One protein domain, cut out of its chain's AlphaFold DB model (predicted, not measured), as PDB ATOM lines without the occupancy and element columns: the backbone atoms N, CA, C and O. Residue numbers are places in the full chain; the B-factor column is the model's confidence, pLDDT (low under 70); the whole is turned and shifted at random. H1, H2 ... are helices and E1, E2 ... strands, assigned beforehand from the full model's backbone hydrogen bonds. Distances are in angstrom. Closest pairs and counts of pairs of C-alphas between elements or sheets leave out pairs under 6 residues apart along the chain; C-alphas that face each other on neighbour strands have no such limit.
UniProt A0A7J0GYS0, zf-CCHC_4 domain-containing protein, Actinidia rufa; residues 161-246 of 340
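This is residues 161 to 246 of the 340 residues of the protein "zf-CCHC_4 domain-containing protein" of Actinidia rufa (UniProt A0A7J0GYS0). This is a rod with little regular structure, mostly long loops along one antiparallel hairpin, E1 and E2, with the short helix H1 near one end and the unnamed stretch 222 to 246 running out to the other. The printed part has 86 residues, with 17 in named elements, in the order H1, E1, E2; the class is mixed. It is loose, with a radius of gyration of the C-alphas of 16.7 A, and spans 52 by 25 by 21 A.

E1, residues 207 to 212, begins at C-alpha 207 (359.965, 415.787, 354.029) and is 15.4 A long. E2, residues 216 to 221, is 16.2 A long and ends at C-alpha 221 (357.114, 417.157, 356.897). H1, residues 173 to 177, measures 6.5 A.

E1 and E2 form a hairpin over a tight link, antiparallel at 153 degrees, with N 210 and O 218 2.8 A apart, within hydrogen-bond range. Residues 169 to 170 pair with residues 210 to 211 of E1, parallel. H1 and E2 are apart. In H1 every O i to N i+4 pair is within hydrogen-bond range.

The C-alphas farthest apart, of Met 177 and Asn 246, are 52.8 A apart. The printed part has no cut. H1 to E1 is a long link of 29 residues, and residues 177 to 182 stand free. Residues 177 to 197 have pLDDT under 70.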
ATOM      1  N   TYR A 161     362.813 399.255 357.988       73.94
ATOM      2  CA  TYR A 161     363.722 400.256 357.454       73.94
ATOM      3  C   TYR A 161     363.342 400.513 356.002       73.94
ATOM      4  O   TYR A 161     363.440 399.611 355.171       73.94
ATOM      5  N   ILE A 162     362.923 401.739 355.715       73.50
ATOM      6  CA  ILE A 162     362.584 402.178 354.367       73.50
ATOM      7  C   ILE A 162     363.727 403.058 353.877       73.50
ATOM      8  O   ILE A 162     364.062 404.066 354.503       73.50
ATOM      9  N   ASN A 163     364.342 402.660 352.767       80.44
ATOM     10  CA  ASN A 163     365.331 403.484 352.101       80.44
ATOM     11  C   ASN A 163     364.611 404.538 351.253       80.44
ATOM     12  O   ASN A 163     363.936 404.214 350.281       80.44
ATOM     13  N   LEU A 164     364.756 405.802 351.633       76.56
ATOM     14  CA  LEU A 164     364.078 406.918 350.973       76.56
ATOM     15  C   LEU A 164     364.662 407.239 349.590       76.56
ATOM     16  O   LEU A 164     364.016 407.925 348.803       76.56
ATOM     17  N   ASP A 165     365.851 406.716 349.272       82.31
ATOM     18  CA  ASP A 165     366.453 406.849 347.943       82.31
ATOM     19  C   ASP A 165     365.740 405.979 346.885       82.31
ATOM     20  O   ASP A 165     365.912 406.209 345.686       82.31
ATOM     21  N   ASP A 166     364.926 405.001 347.305       86.88
ATOM     22  CA  ASP A 166     364.245 404.054 346.409       86.88
ATOM     23  C   ASP A 166     362.924 404.608 345.829       86.88
ATOM     24  O   ASP A 166     362.285 403.953 345.002       86.88
ATOM     25  N   GLY A 167     362.534 405.830 346.210       86.56
ATOM     26  CA  GLY A 167     361.357 406.531 345.696       86.56
ATOM     27  C   GLY A 167     360.279 406.797 346.755       86.56
ATOM     28  O   GLY A 167     360.526 406.652 347.953       86.56
ATOM     29  N   PRO A 168     359.083 407.242 346.330       85.00
ATOM     30  CA  PRO A 168     357.985 407.533 347.243       85.00
ATOM     31  C   PRO A 168     357.514 406.270 347.969       85.00
ATOM     32  O   PRO A 168     357.481 405.175 347.400       85.00
ATOM     33  N   ILE A 169     357.126 406.436 349.233       85.12
ATOM     34  CA  ILE A 169     356.676 405.326 350.072       85.12
ATOM     35  C   ILE A 169     355.267 404.936 349.632       85.12
ATOM     36  O   ILE A 169     354.346 405.752 349.710       85.12
ATOM     37  N   GLN A 170     355.107 403.696 349.174       85.81
ATOM     38  CA  GLN A 170     353.795 403.119 348.901       85.81
ATOM     39  C   GLN A 170     353.232 402.568 350.203       85.81
ATOM     40  O   GLN A 170     353.835 401.694 350.823       85.81
ATOM     41  N   LEU A 171     352.096 403.109 350.615       82.19
ATOM     42  CA  LEU A 171     351.350 402.627 351.766       82.19
ATOM     43  C   LEU A 171     350.188 401.772 351.254       82.19
ATOM     44  O   LEU A 171     349.505 402.155 350.297       82.19
ATOM     45  N   GLU A 172     349.978 400.605 351.858       83.94
ATOM     46  CA  GLU A 172     348.869 399.735 351.471       83.94
ATOM     47  C   GLU A 172     347.553 400.310 351.998       83.94
ATOM     48  O   GLU A 172     347.521 401.075 352.963       83.94
ATOM     49  N   LYS A 173     346.430 399.961 351.364       81.06
ATOM     50  CA  LYS A 173     345.118 400.504 351.740       81.06
ATOM     51  C   LYS A 173     344.794 400.208 353.208       81.06
ATOM     52  O   LYS A 173     344.178 401.021 353.889       81.06
ATOM     53  N   GLU A 174     345.243 399.060 353.692       81.25
ATOM     54  CA  GLU A 174     345.090 398.573 355.055       81.25
ATOM     55  C   GLU A 174     345.759 399.494 356.091       81.25
ATOM     56  O   GLU A 174     345.216 399.653 357.187       81.25
ATOM     57  N   ASP A 175     346.866 400.157 355.736       76.88
ATOM     58  CA  ASP A 175     347.589 401.075 356.626       76.88
ATOM     59  C   ASP A 175     346.804 402.372 356.880       76.88
ATOM     60  O   ASP A 175     346.913 402.975 357.949       76.88
ATOM     61  N   PHE A 176     345.963 402.783 355.925       70.44
ATOM     62  CA  PHE A 176     345.107 403.969 356.050       70.44
ATOM     63  C   PHE A 176     343.812 403.688 356.801       70.44
ATOM     64  O   PHE A 176     343.330 404.541 357.539       70.44
ATOM     65  N   MET A 177     343.255 402.487 356.641       66.25
ATOM     66  CA  MET A 177     341.956 402.118 357.222       66.25
ATOM     67  C   MET A 177     341.957 402.103 358.757       66.25
ATOM     68  O   MET A 177     340.895 402.105 359.371       66.25
ATOM     69  N   LEU A 178     343.134 402.053 359.385       62.94
ATOM     70  CA  LEU A 178     343.278 402.049 360.844       62.94
ATOM     71  C   LEU A 178     343.309 403.453 361.463       62.94
ATOM     72  O   LEU A 178     343.277 403.577 362.687       62.94
ATOM     73  N   LEU A 179     343.398 404.499 360.644       62.34
ATOM     74  CA  LEU A 179     343.611 405.865 361.092       62.34
ATOM     75  C   LEU A 179     342.491 406.742 360.532       62.34
ATOM     76  O   LEU A 179     342.649 407.368 359.491       62.34
ATOM     77  N   ASP A 180     341.386 406.857 361.273       60.91
ATOM     78  CA  ASP A 180     340.325 407.862 361.054       60.91
ATOM     79  C   ASP A 180     340.829 409.315 361.262       60.91
ATOM     80  O   ASP A 180     340.067 410.212 361.618       60.91
ATOM     81  N   CYS A 181     342.133 409.575 361.127       54.84
ATOM     82  CA  CYS A 181     342.740 410.871 361.383       54.84
ATOM     83  C   CYS A 181     343.619 411.299 360.201       54.84
ATOM     84  O   CYS A 181     344.530 410.557 359.817       54.84
ATOM     85  N   PRO A 182     343.403 412.509 359.652       61.28
ATOM     86  CA  PRO A 182     344.313 413.097 358.685       61.28
ATOM     87  C   PRO A 182     345.683 413.267 359.346       61.28
ATOM     88  O   PRO A 182     345.799 413.674 360.503       61.28
ATOM     89  N   TRP A 183     346.735 412.903 358.624       62.72
ATOM     90  CA  TRP A 183     348.109 412.826 359.111       62.72
ATOM     91  C   TRP A 183     348.722 414.227 359.269       62.72
ATOM     92  O   TRP A 183     349.723 414.561 358.649       62.72
ATOM     93  N   GLU A 184     348.118 415.098 360.076       57.12
ATOM     94  CA  GLU A 184     348.555 416.494 360.143       57.12
ATOM     95  C   GLU A 184     349.947 416.633 360.767       57.12
ATOM     96  O   GLU A 184     350.718 417.525 360.403       57.12
ATOM     97  N   ARG A 185     350.290 415.763 361.728       55.12
ATOM     98  CA  ARG A 185     351.552 415.833 362.480       55.12
ATOM     99  C   ARG A 185     352.050 414.440 362.861       55.12
ATOM    100  O   ARG A 185     351.862 413.987 363.987       55.12
ATOM    101  N   CYS A 186     352.739 413.763 361.944       57.16
ATOM    102  CA  CYS A 186     353.514 412.581 362.311       57.16
ATOM    103  C   CYS A 186     354.835 413.014 362.971       57.16
ATOM    104  O   CYS A 186     355.732 413.545 362.313       57.16
ATOM    105  N   LEU A 187     354.978 412.787 364.283       52.59
ATOM    106  CA  LEU A 187     356.262 412.941 364.971       52.59
ATOM    107  C   LEU A 187     357.194 411.799 364.548       52.59
ATOM    108  O   LEU A 187     357.204 410.724 365.149       52.59
ATOM    109  N   VAL A 188     358.006 412.035 363.523       56.16
ATOM    110  CA  VAL A 188     359.051 411.094 363.110       56.16
ATOM    111  C   VAL A 188     360.287 411.302 363.996       56.16
ATOM    112  O   VAL A 188     361.224 412.012 363.646       56.16
ATOM    113  N   GLY A 189     360.275 410.669 365.174       47.06
ATOM    114  CA  GLY A 189     361.473 410.406 365.980       47.06
ATOM    115  C   GLY A 189     361.709 411.333 367.179       47.06
ATOM    116  O   GLY A 189     362.070 412.497 367.048       47.06
ATOM    117  N   TYR A 190     361.620 410.770 368.389       43.09
ATOM    118  CA  TYR A 190     362.123 411.402 369.612       43.09
ATOM    119  C   TYR A 190     363.621 411.085 369.795       43.09
ATOM    120  O   TYR A 190     363.998 409.962 370.148       43.09
ATOM    121  N   PHE A 191     364.496 412.076 369.595       52.47
ATOM    122  CA  PHE A 191     365.971 411.949 369.624       52.47
ATOM    123  C   PHE A 191     366.580 411.873 371.042       52.47
ATOM    124  O   PHE A 191     367.633 412.434 371.346       52.47
ATOM    125  N   GLY A 192     365.927 411.146 371.946       39.75
ATOM    126  CA  GLY A 192     366.234 411.126 373.375       39.75
ATOM    127  C   GLY A 192     367.355 410.185 373.830       39.75
ATOM    128  O   GLY A 192     367.158 409.498 374.822       39.75
ATOM    129  N   GLY A 193     368.531 410.120 373.187       44.53
ATOM    130  CA  GLY A 193     369.751 409.816 373.970       44.53
ATOM    131  C   GLY A 193     370.653 408.617 373.636       44.53
ATOM    132  O   GLY A 193     371.510 408.318 374.462       44.53
ATOM    133  N   ARG A 194     370.564 407.959 372.472       48.28
ATOM    134  CA  ARG A 194     371.691 407.167 371.913       48.28
ATOM    135  C   ARG A 194     371.616 407.156 370.385       48.28
ATOM    136  O   ARG A 194     370.989 406.289 369.794       48.28
ATOM    137  N   PHE A 195     372.236 408.159 369.776       50.75
ATOM    138  CA  PHE A 195     372.376 408.296 368.328       50.75
ATOM    139  C   PHE A 195     373.251 407.162 367.796       50.75
ATOM    140  O   PHE A 195     374.442 407.133 368.100       50.75
ATOM    141  N   SER A 196     372.680 406.225 367.041       51.81
ATOM    142  CA  SER A 196     373.493 405.273 366.273       51.81
ATOM    143  C   SER A 196     373.489 405.547 364.771       51.81
ATOM    144  O   SER A 196     374.472 405.190 364.139       51.81
ATOM    145  N   GLU A 197     372.487 406.230 364.196       65.06
ATOM    146  CA  GLU A 197     372.340 406.189 362.724       65.06
ATOM    147  C   GLU A 197     371.984 407.503 362.012       65.06
ATOM    148  O   GLU A 197     371.857 407.501 360.793       65.06
ATOM    149  N   VAL A 198     371.888 408.649 362.701       77.19
ATOM    150  CA  VAL A 198     371.754 409.932 361.982       77.19
ATOM    151  C   VAL A 198     373.137 410.471 361.644       77.19
ATOM    152  O   VAL A 198     373.859 410.975 362.510       77.19
ATOM    153  N   ASP A 199     373.505 410.367 360.372       85.44
ATOM    154  CA  ASP A 199     374.716 410.980 359.844       85.44
ATOM    155  C   ASP A 199     374.504 412.487 359.649       85.44
ATOM    156  O   ASP A 199     374.059 412.945 358.600       85.44
ATOM    157  N   MET A 200     374.857 413.270 360.670       88.62
ATOM    158  CA  MET A 200     374.794 414.738 360.629       88.62
ATOM    159  C   MET A 200     375.696 415.355 359.546       88.62
ATOM    160  O   MET A 200     375.590 416.550 359.282       88.62
ATOM    161  N   ALA A 201     376.613 414.583 358.945       88.12
ATOM    162  CA  ALA A 201     377.414 415.049 357.819       88.12
ATOM    163  C   ALA A 201     376.652 415.064 356.495       88.12
ATOM    164  O   ALA A 201     377.112 415.721 355.557       88.12
ATOM    165  N   LYS A 202     375.517 414.365 356.425       89.50
ATOM    166  CA  LYS A 202     374.601 414.386 355.291       89.50
ATOM    167  C   LYS A 202     373.505 415.421 355.514       89.50
ATOM    168  O   LYS A 202     373.259 415.877 356.630       89.50
ATOM    169  N   GLU A 203     372.864 415.802 354.420       86.62
ATOM    170  CA  GLU A 203     371.645 416.592 354.484       86.62
ATOM    171  C   GLU A 203     370.549 415.763 355.160       86.62
ATOM    172  O   GLU A 203     370.343 414.596 354.828       86.62
ATOM    173  N   LEU A 204     369.900 416.348 356.166       89.31
ATOM    174  CA  LEU A 204     368.793 415.694 356.850       89.31
ATOM    175  C   LEU A 204     367.567 415.709 355.939       89.31
ATOM    176  O   LEU A 204     367.338 416.673 355.211       89.31
ATOM    177  N   ILE A 205     366.753 414.662 355.995       88.31
ATOM    178  CA  ILE A 205     365.510 414.595 355.225       88.31
ATOM    179  C   ILE A 205     364.436 415.401 355.955       88.31
ATOM    180  O   ILE A 205     364.112 415.084 357.095       88.31
ATOM    181  N   HIS A 206     363.886 416.437 355.325       88.25
ATOM    182  CA  HIS A 206     362.900 417.331 355.956       88.25
ATOM    183  C   HIS A 206     361.457 417.037 355.535       88.25
ATOM    184  O   HIS A 206     360.523 417.548 356.149       88.25
ATOM    185  N   PHE A 207     361.268 416.223 354.503       90.38
ATOM    186  CA  PHE A 207     359.965 415.787 354.029       90.38
ATOM    187  C   PHE A 207     360.086 414.402 353.398       90.38
ATOM    188  O   PHE A 207     361.148 414.038 352.891       90.38
ATOM    189  N   VAL A 208     359.003 413.636 353.440       89.38
ATOM    190  CA  VAL A 208     358.860 412.374 352.711       89.38
ATOM    191  C   VAL A 208     357.567 412.411 351.917       89.38
ATOM    192  O   VAL A 208     356.550 412.906 352.401       89.38
ATOM    193  N   THR A 209     357.614 411.892 350.696       90.94
ATOM    194  CA  THR A 209     356.438 411.794 349.834       90.94
ATOM    195  C   THR A 209     355.803 410.423 350.010       90.94
ATOM    196  O   THR A 209     356.444 409.394 349.782       90.94
ATOM    197  N   LEU A 210     354.543 410.421 350.424       89.19
ATOM    198  CA  LEU A 210     353.712 409.235 350.574       89.19
ATOM    199  C   LEU A 210     352.802 409.125 349.354       89.19
ATOM    200  O   LEU A 210     352.115 410.087 349.013       89.19
ATOM    201  N   GLN A 211     352.781 407.966 348.702       90.06
ATOM    202  CA  GLN A 211     351.773 407.673 347.689       90.06
ATOM    203  C   GLN A 211     350.525 407.117 348.364       90.06
ATOM    204  O   GLN A 211     350.556 406.074 349.016       90.06
ATOM    205  N   MET A 212     349.427 407.842 348.196       87.25
ATOM    206  CA  MET A 212     348.113 407.473 348.695       87.25
ATOM    207  C   MET A 212     347.485 406.426 347.762       87.25
ATOM    208  O   MET A 212     347.592 406.554 346.538       87.25
ATOM    209  N   PRO A 213     346.745 405.441 348.295       84.69
ATOM    210  CA  PRO A 213     346.116 404.374 347.515       84.69
ATOM    211  C   PRO A 213     345.046 404.900 346.550       84.69
ATOM    212  O   PRO A 213     344.727 404.249 345.559       84.69
ATOM    213  N   GLU A 214     344.512 406.093 346.810       88.06
ATOM    214  CA  GLU A 214     343.532 406.784 345.964       88.06
ATOM    215  C   GLU A 214     344.175 407.517 344.770       88.06
ATOM    216  O   GLU A 214     343.468 408.108 343.956       88.06
ATOM    217  N   GLY A 215     345.505 407.450 344.626       85.81
ATOM    218  CA  GLY A 215     346.228 408.020 343.487       85.81
ATOM    219  C   GLY A 215     346.697 409.464 343.683       85.81
ATOM    220  O   GLY A 215     346.755 410.218 342.715       85.81
ATOM    221  N   GLY A 216     347.046 409.849 344.913       89.25
ATOM    222  CA  GLY A 216     347.625 411.156 345.244       89.25
ATOM    223  C   GLY A 216     349.000 411.040 345.900       89.25
ATOM    224  O   GLY A 216     349.370 409.980 346.399       89.25
ATOM    225  N   GLU A 217     349.749 412.140 345.928       91.88
ATOM    226  CA  GLU A 217     350.988 412.252 346.704       91.88
ATOM    227  C   GLU A 217     350.762 413.181 347.901       91.88
ATOM    228  O   GLU A 217     350.195 414.265 347.760       91.88
ATOM    229  N   HIS A 218     351.200 412.755 349.084       88.25
ATOM    230  CA  HIS A 218     351.156 413.545 350.309       88.25
ATOM    231  C   HIS A 218     352.573 413.803 350.823       88.25
ATOM    232  O   HIS A 218     353.327 412.869 351.092       88.25
ATOM    233  N   GLU A 219     352.941 415.076 350.974       91.31
ATOM    234  CA  GLU A 219     354.235 415.475 351.528       91.31
ATOM    235  C   GLU A 219     354.148 415.578 353.058       91.31
ATOM    236  O   GLU A 219     353.640 416.556 353.609       91.31
ATOM    237  N   GLN A 220     354.689 414.583 353.758       87.56
ATOM    238  CA  GLN A 220     354.790 414.602 355.212       87.56
ATOM    239  C   GLN A 220     356.086 415.298 355.634       87.56
ATOM    240  O   GLN A 220     357.188 414.795 355.406       87.56
ATOM    241  N   ARG A 221     355.965 416.439 356.320       87.12
ATOM    242  CA  ARG A 221     357.114 417.157 356.897       87.12
ATOM    243  C   ARG A 221     357.681 416.429 358.113       87.12
ATOM    244  O   ARG A 221     356.926 415.939 358.951       87.12
ATOM    245  N   ILE A 222     359.008 416.425 358.224       85.81
ATOM    246  CA  ILE A 222     359.777 415.854 359.330       85.81
ATOM    247  C   ILE A 222     360.419 416.988 360.125       85.81
ATOM    248  O   ILE A 222     361.179 417.800 359.595       85.81
ATOM    249  N   TYR A 223     360.142 417.007 361.427       83.69
ATOM    250  CA  TYR A 223     360.719 417.960 362.365       83.69
ATOM    251  C   TYR A 223     361.655 417.236 363.319       83.69
ATOM    252  O   TYR A 223     361.250 416.337 364.053       83.69
ATOM    253  N   TYR A 224     362.917 417.653 363.330       84.69
ATOM    254  CA  TYR A 224     363.902 417.101 364.241       84.69
ATOM    255  C   TYR A 224     363.994 417.956 365.498       84.69
ATOM    256  O   TYR A 224     364.500 419.081 365.479       84.69
ATOM    257  N   GLU A 225     363.560 417.402 366.621       83.75
ATOM    258  CA  GLU A 225     363.764 418.043 367.911       83.75
ATOM    259  C   GLU A 225     365.168 417.764 368.451       83.75
ATOM    260  O   GLU A 225     365.703 416.662 368.331       83.75
ATOM    261  N   ASN A 226     365.752 418.760 369.120       85.31
ATOM    262  CA  ASN A 226     367.013 418.618 369.854       85.31
ATOM    263  C   ASN A 226     368.208 418.146 369.003       85.31
ATOM    264  O   ASN A 226     369.119 417.505 369.535       85.31
ATOM    265  N   LEU A 227     368.245 418.480 367.705       86.81
ATOM    266  CA  LEU A 227     369.411 418.194 366.869       86.81
ATOM    267  C   LEU A 227     370.674 418.787 367.500       86.81
ATOM    268  O   LEU A 227     370.749 420.001 367.733       86.81
ATOM    269  N   PRO A 228     371.702 417.960 367.756       90.38
ATOM    270  CA  PRO A 228     372.985 418.473 368.183       90.38
ATOM    271  C   PRO A 228     373.521 419.467 367.152       90.38
ATOM    272  O   PRO A 228     373.453 419.235 365.947       90.38
ATOM    273  N   LYS A 229     374.113 420.569 367.618       92.44
ATOM    274  CA  LYS A 229     374.779 421.524 366.721       92.44
ATOM    275  C   LYS A 229     375.858 420.787 365.930       92.44
ATOM    276  O   LYS A 229     376.759 420.218 366.539       92.44
ATOM    277  N   TYR A 230     375.788 420.810 364.606       94.25
ATOM    278  CA  TYR A 230     376.782 420.184 363.741       94.25
ATOM    279  C   TYR A 230     377.537 421.237 362.932       94.25
ATOM    280  O   TYR A 230     376.954 422.198 362.421       94.25
ATOM    281  N   CYS A 231     378.853 421.058 362.821       94.75
ATOM    282  CA  CYS A 231     379.706 421.962 362.070       94.75
ATOM    283  C   CYS A 231     380.140 421.327 360.743       94.75
ATOM    284  O   CYS A 231     380.991 420.432 360.759       94.75
ATOM    285  N   PRO A 232     379.675 421.837 359.586       92.00
ATOM    286  CA  PRO A 232     380.035 421.272 358.286       92.00
ATOM    287  C   PRO A 232     381.513 421.492 357.917       92.00
ATOM    288  O   PRO A 232     382.058 420.743 357.114       92.00
ATOM    289  N   HIS A 233     382.188 422.482 358.520       93.06
ATOM    290  CA  HIS A 233     383.605 422.769 358.245       93.06
ATOM    291  C   HIS A 233     384.552 421.702 358.791       93.06
ATOM    292  O   HIS A 233     385.483 421.292 358.109       93.06
ATOM    293  N   CYS A 234     384.344 421.276 360.037       94.06
ATOM    294  CA  CYS A 234     385.231 420.320 360.707       94.06
ATOM    295  C   CYS A 234     384.606 418.937 360.899       94.06
ATOM    296  O   CYS A 234     385.293 418.035 361.367       94.06
ATOM    297  N   ARG A 235     383.328 418.775 360.530       93.31
ATOM    298  CA  ARG A 235     382.548 417.539 360.655       93.31
ATOM    299  C   ARG A 235     382.453 417.013 362.090       93.31
ATOM    300  O   ARG A 235     382.522 415.813 362.333       93.31
ATOM    301  N   VAL A 236     382.311 417.926 363.052       92.81
ATOM    302  CA  VAL A 236     382.213 417.609 364.486       92.81
ATOM    303  C   VAL A 236     380.901 418.138 365.056       92.81
ATOM    304  O   VAL A 236     380.503 419.276 364.794       92.81
ATOM    305  N   VAL A 237     380.255 417.310 365.877       92.62
ATOM    306  CA  VAL A 237     379.089 417.678 366.685       92.62
ATOM    307  C   VAL A 237     379.528 418.491 367.909       92.62
ATOM    308  O   VAL A 237     380.525 418.184 368.557       92.62
ATOM    309  N   GLY A 238     378.771 419.530 368.244       94.38
ATOM    310  CA  GLY A 238     378.941 420.372 369.430       94.38
ATOM    311  C   GLY A 238     379.000 421.872 369.136       94.38
ATOM    312  O   GLY A 238     378.906 422.675 370.060       94.38
ATOM    313  N   HIS A 239     379.134 422.280 367.873       95.19
ATOM    314  CA  HIS A 239     379.138 423.691 367.479       95.19
ATOM    315  C   HIS A 239     378.619 423.869 366.052       95.19
ATOM    316  O   HIS A 239     378.562 422.916 365.284       95.19
ATOM    317  N   THR A 240     378.238 425.094 365.706       94.94
ATOM    318  CA  THR A 240     377.796 425.478 364.361       94.94
ATOM    319  C   THR A 240     378.958 426.043 363.538       94.94
ATOM    320  O   THR A 240     380.055 426.279 364.056       94.94
ATOM    321  N   LYS A 241     378.728 426.287 362.243       94.19
ATOM    322  CA  LYS A 241     379.724 426.829 361.303       94.19
ATOM    323  C   LYS A 241     380.348 428.142 361.797       94.19
ATOM    324  O   LYS A 241     381.553 428.353 361.636       94.19
ATOM    325  N   GLU A 242     379.553 429.004 362.430       94.56
ATOM    326  CA  GLU A 242     379.970 430.333 362.898       94.56
ATOM    327  C   GLU A 242     380.993 430.233 364.036       94.56
ATOM    328  O   GLU A 242     381.948 431.017 364.086       94.56
ATOM    329  N   ASN A 243     380.841 429.207 364.877       94.44
ATOM    330  CA  ASN A 243     381.640 428.959 366.077       94.44
ATOM    331  C   ASN A 243     382.793 427.973 365.836       94.44
ATOM    332  O   ASN A 243     383.431 427.508 366.784       94.44
ATOM    333  N   CYS A 244     383.072 427.632 364.575       95.88
ATOM    334  CA  CYS A 244     384.142 426.705 364.245       95.88
ATOM    335  C   CYS A 244     385.519 427.316 364.510       95.88
ATOM    336  O   CYS A 244     385.888 428.336 363.926       95.88
ATOM    337  N   LYS A 245     386.301 426.651 365.367       93.50
ATOM    338  CA  LYS A 245     387.688 427.037 365.669       93.50
ATOM    339  C   LYS A 245     388.647 426.720 364.519       93.50
ATOM    340  O   LYS A 245     389.651 427.407 364.371       93.50
ATOM    341  N   ASN A 246     388.307 425.762 363.656       87.62
ATOM    342  CA  ASN A 246     389.119 425.362 362.503       87.62
ATOM    343  C   ASN A 246     388.918 426.290 361.290       87.62
ATOM    344  O   ASN A 246     388.974 425.842 360.151       87.62
TER     345      ASN A 246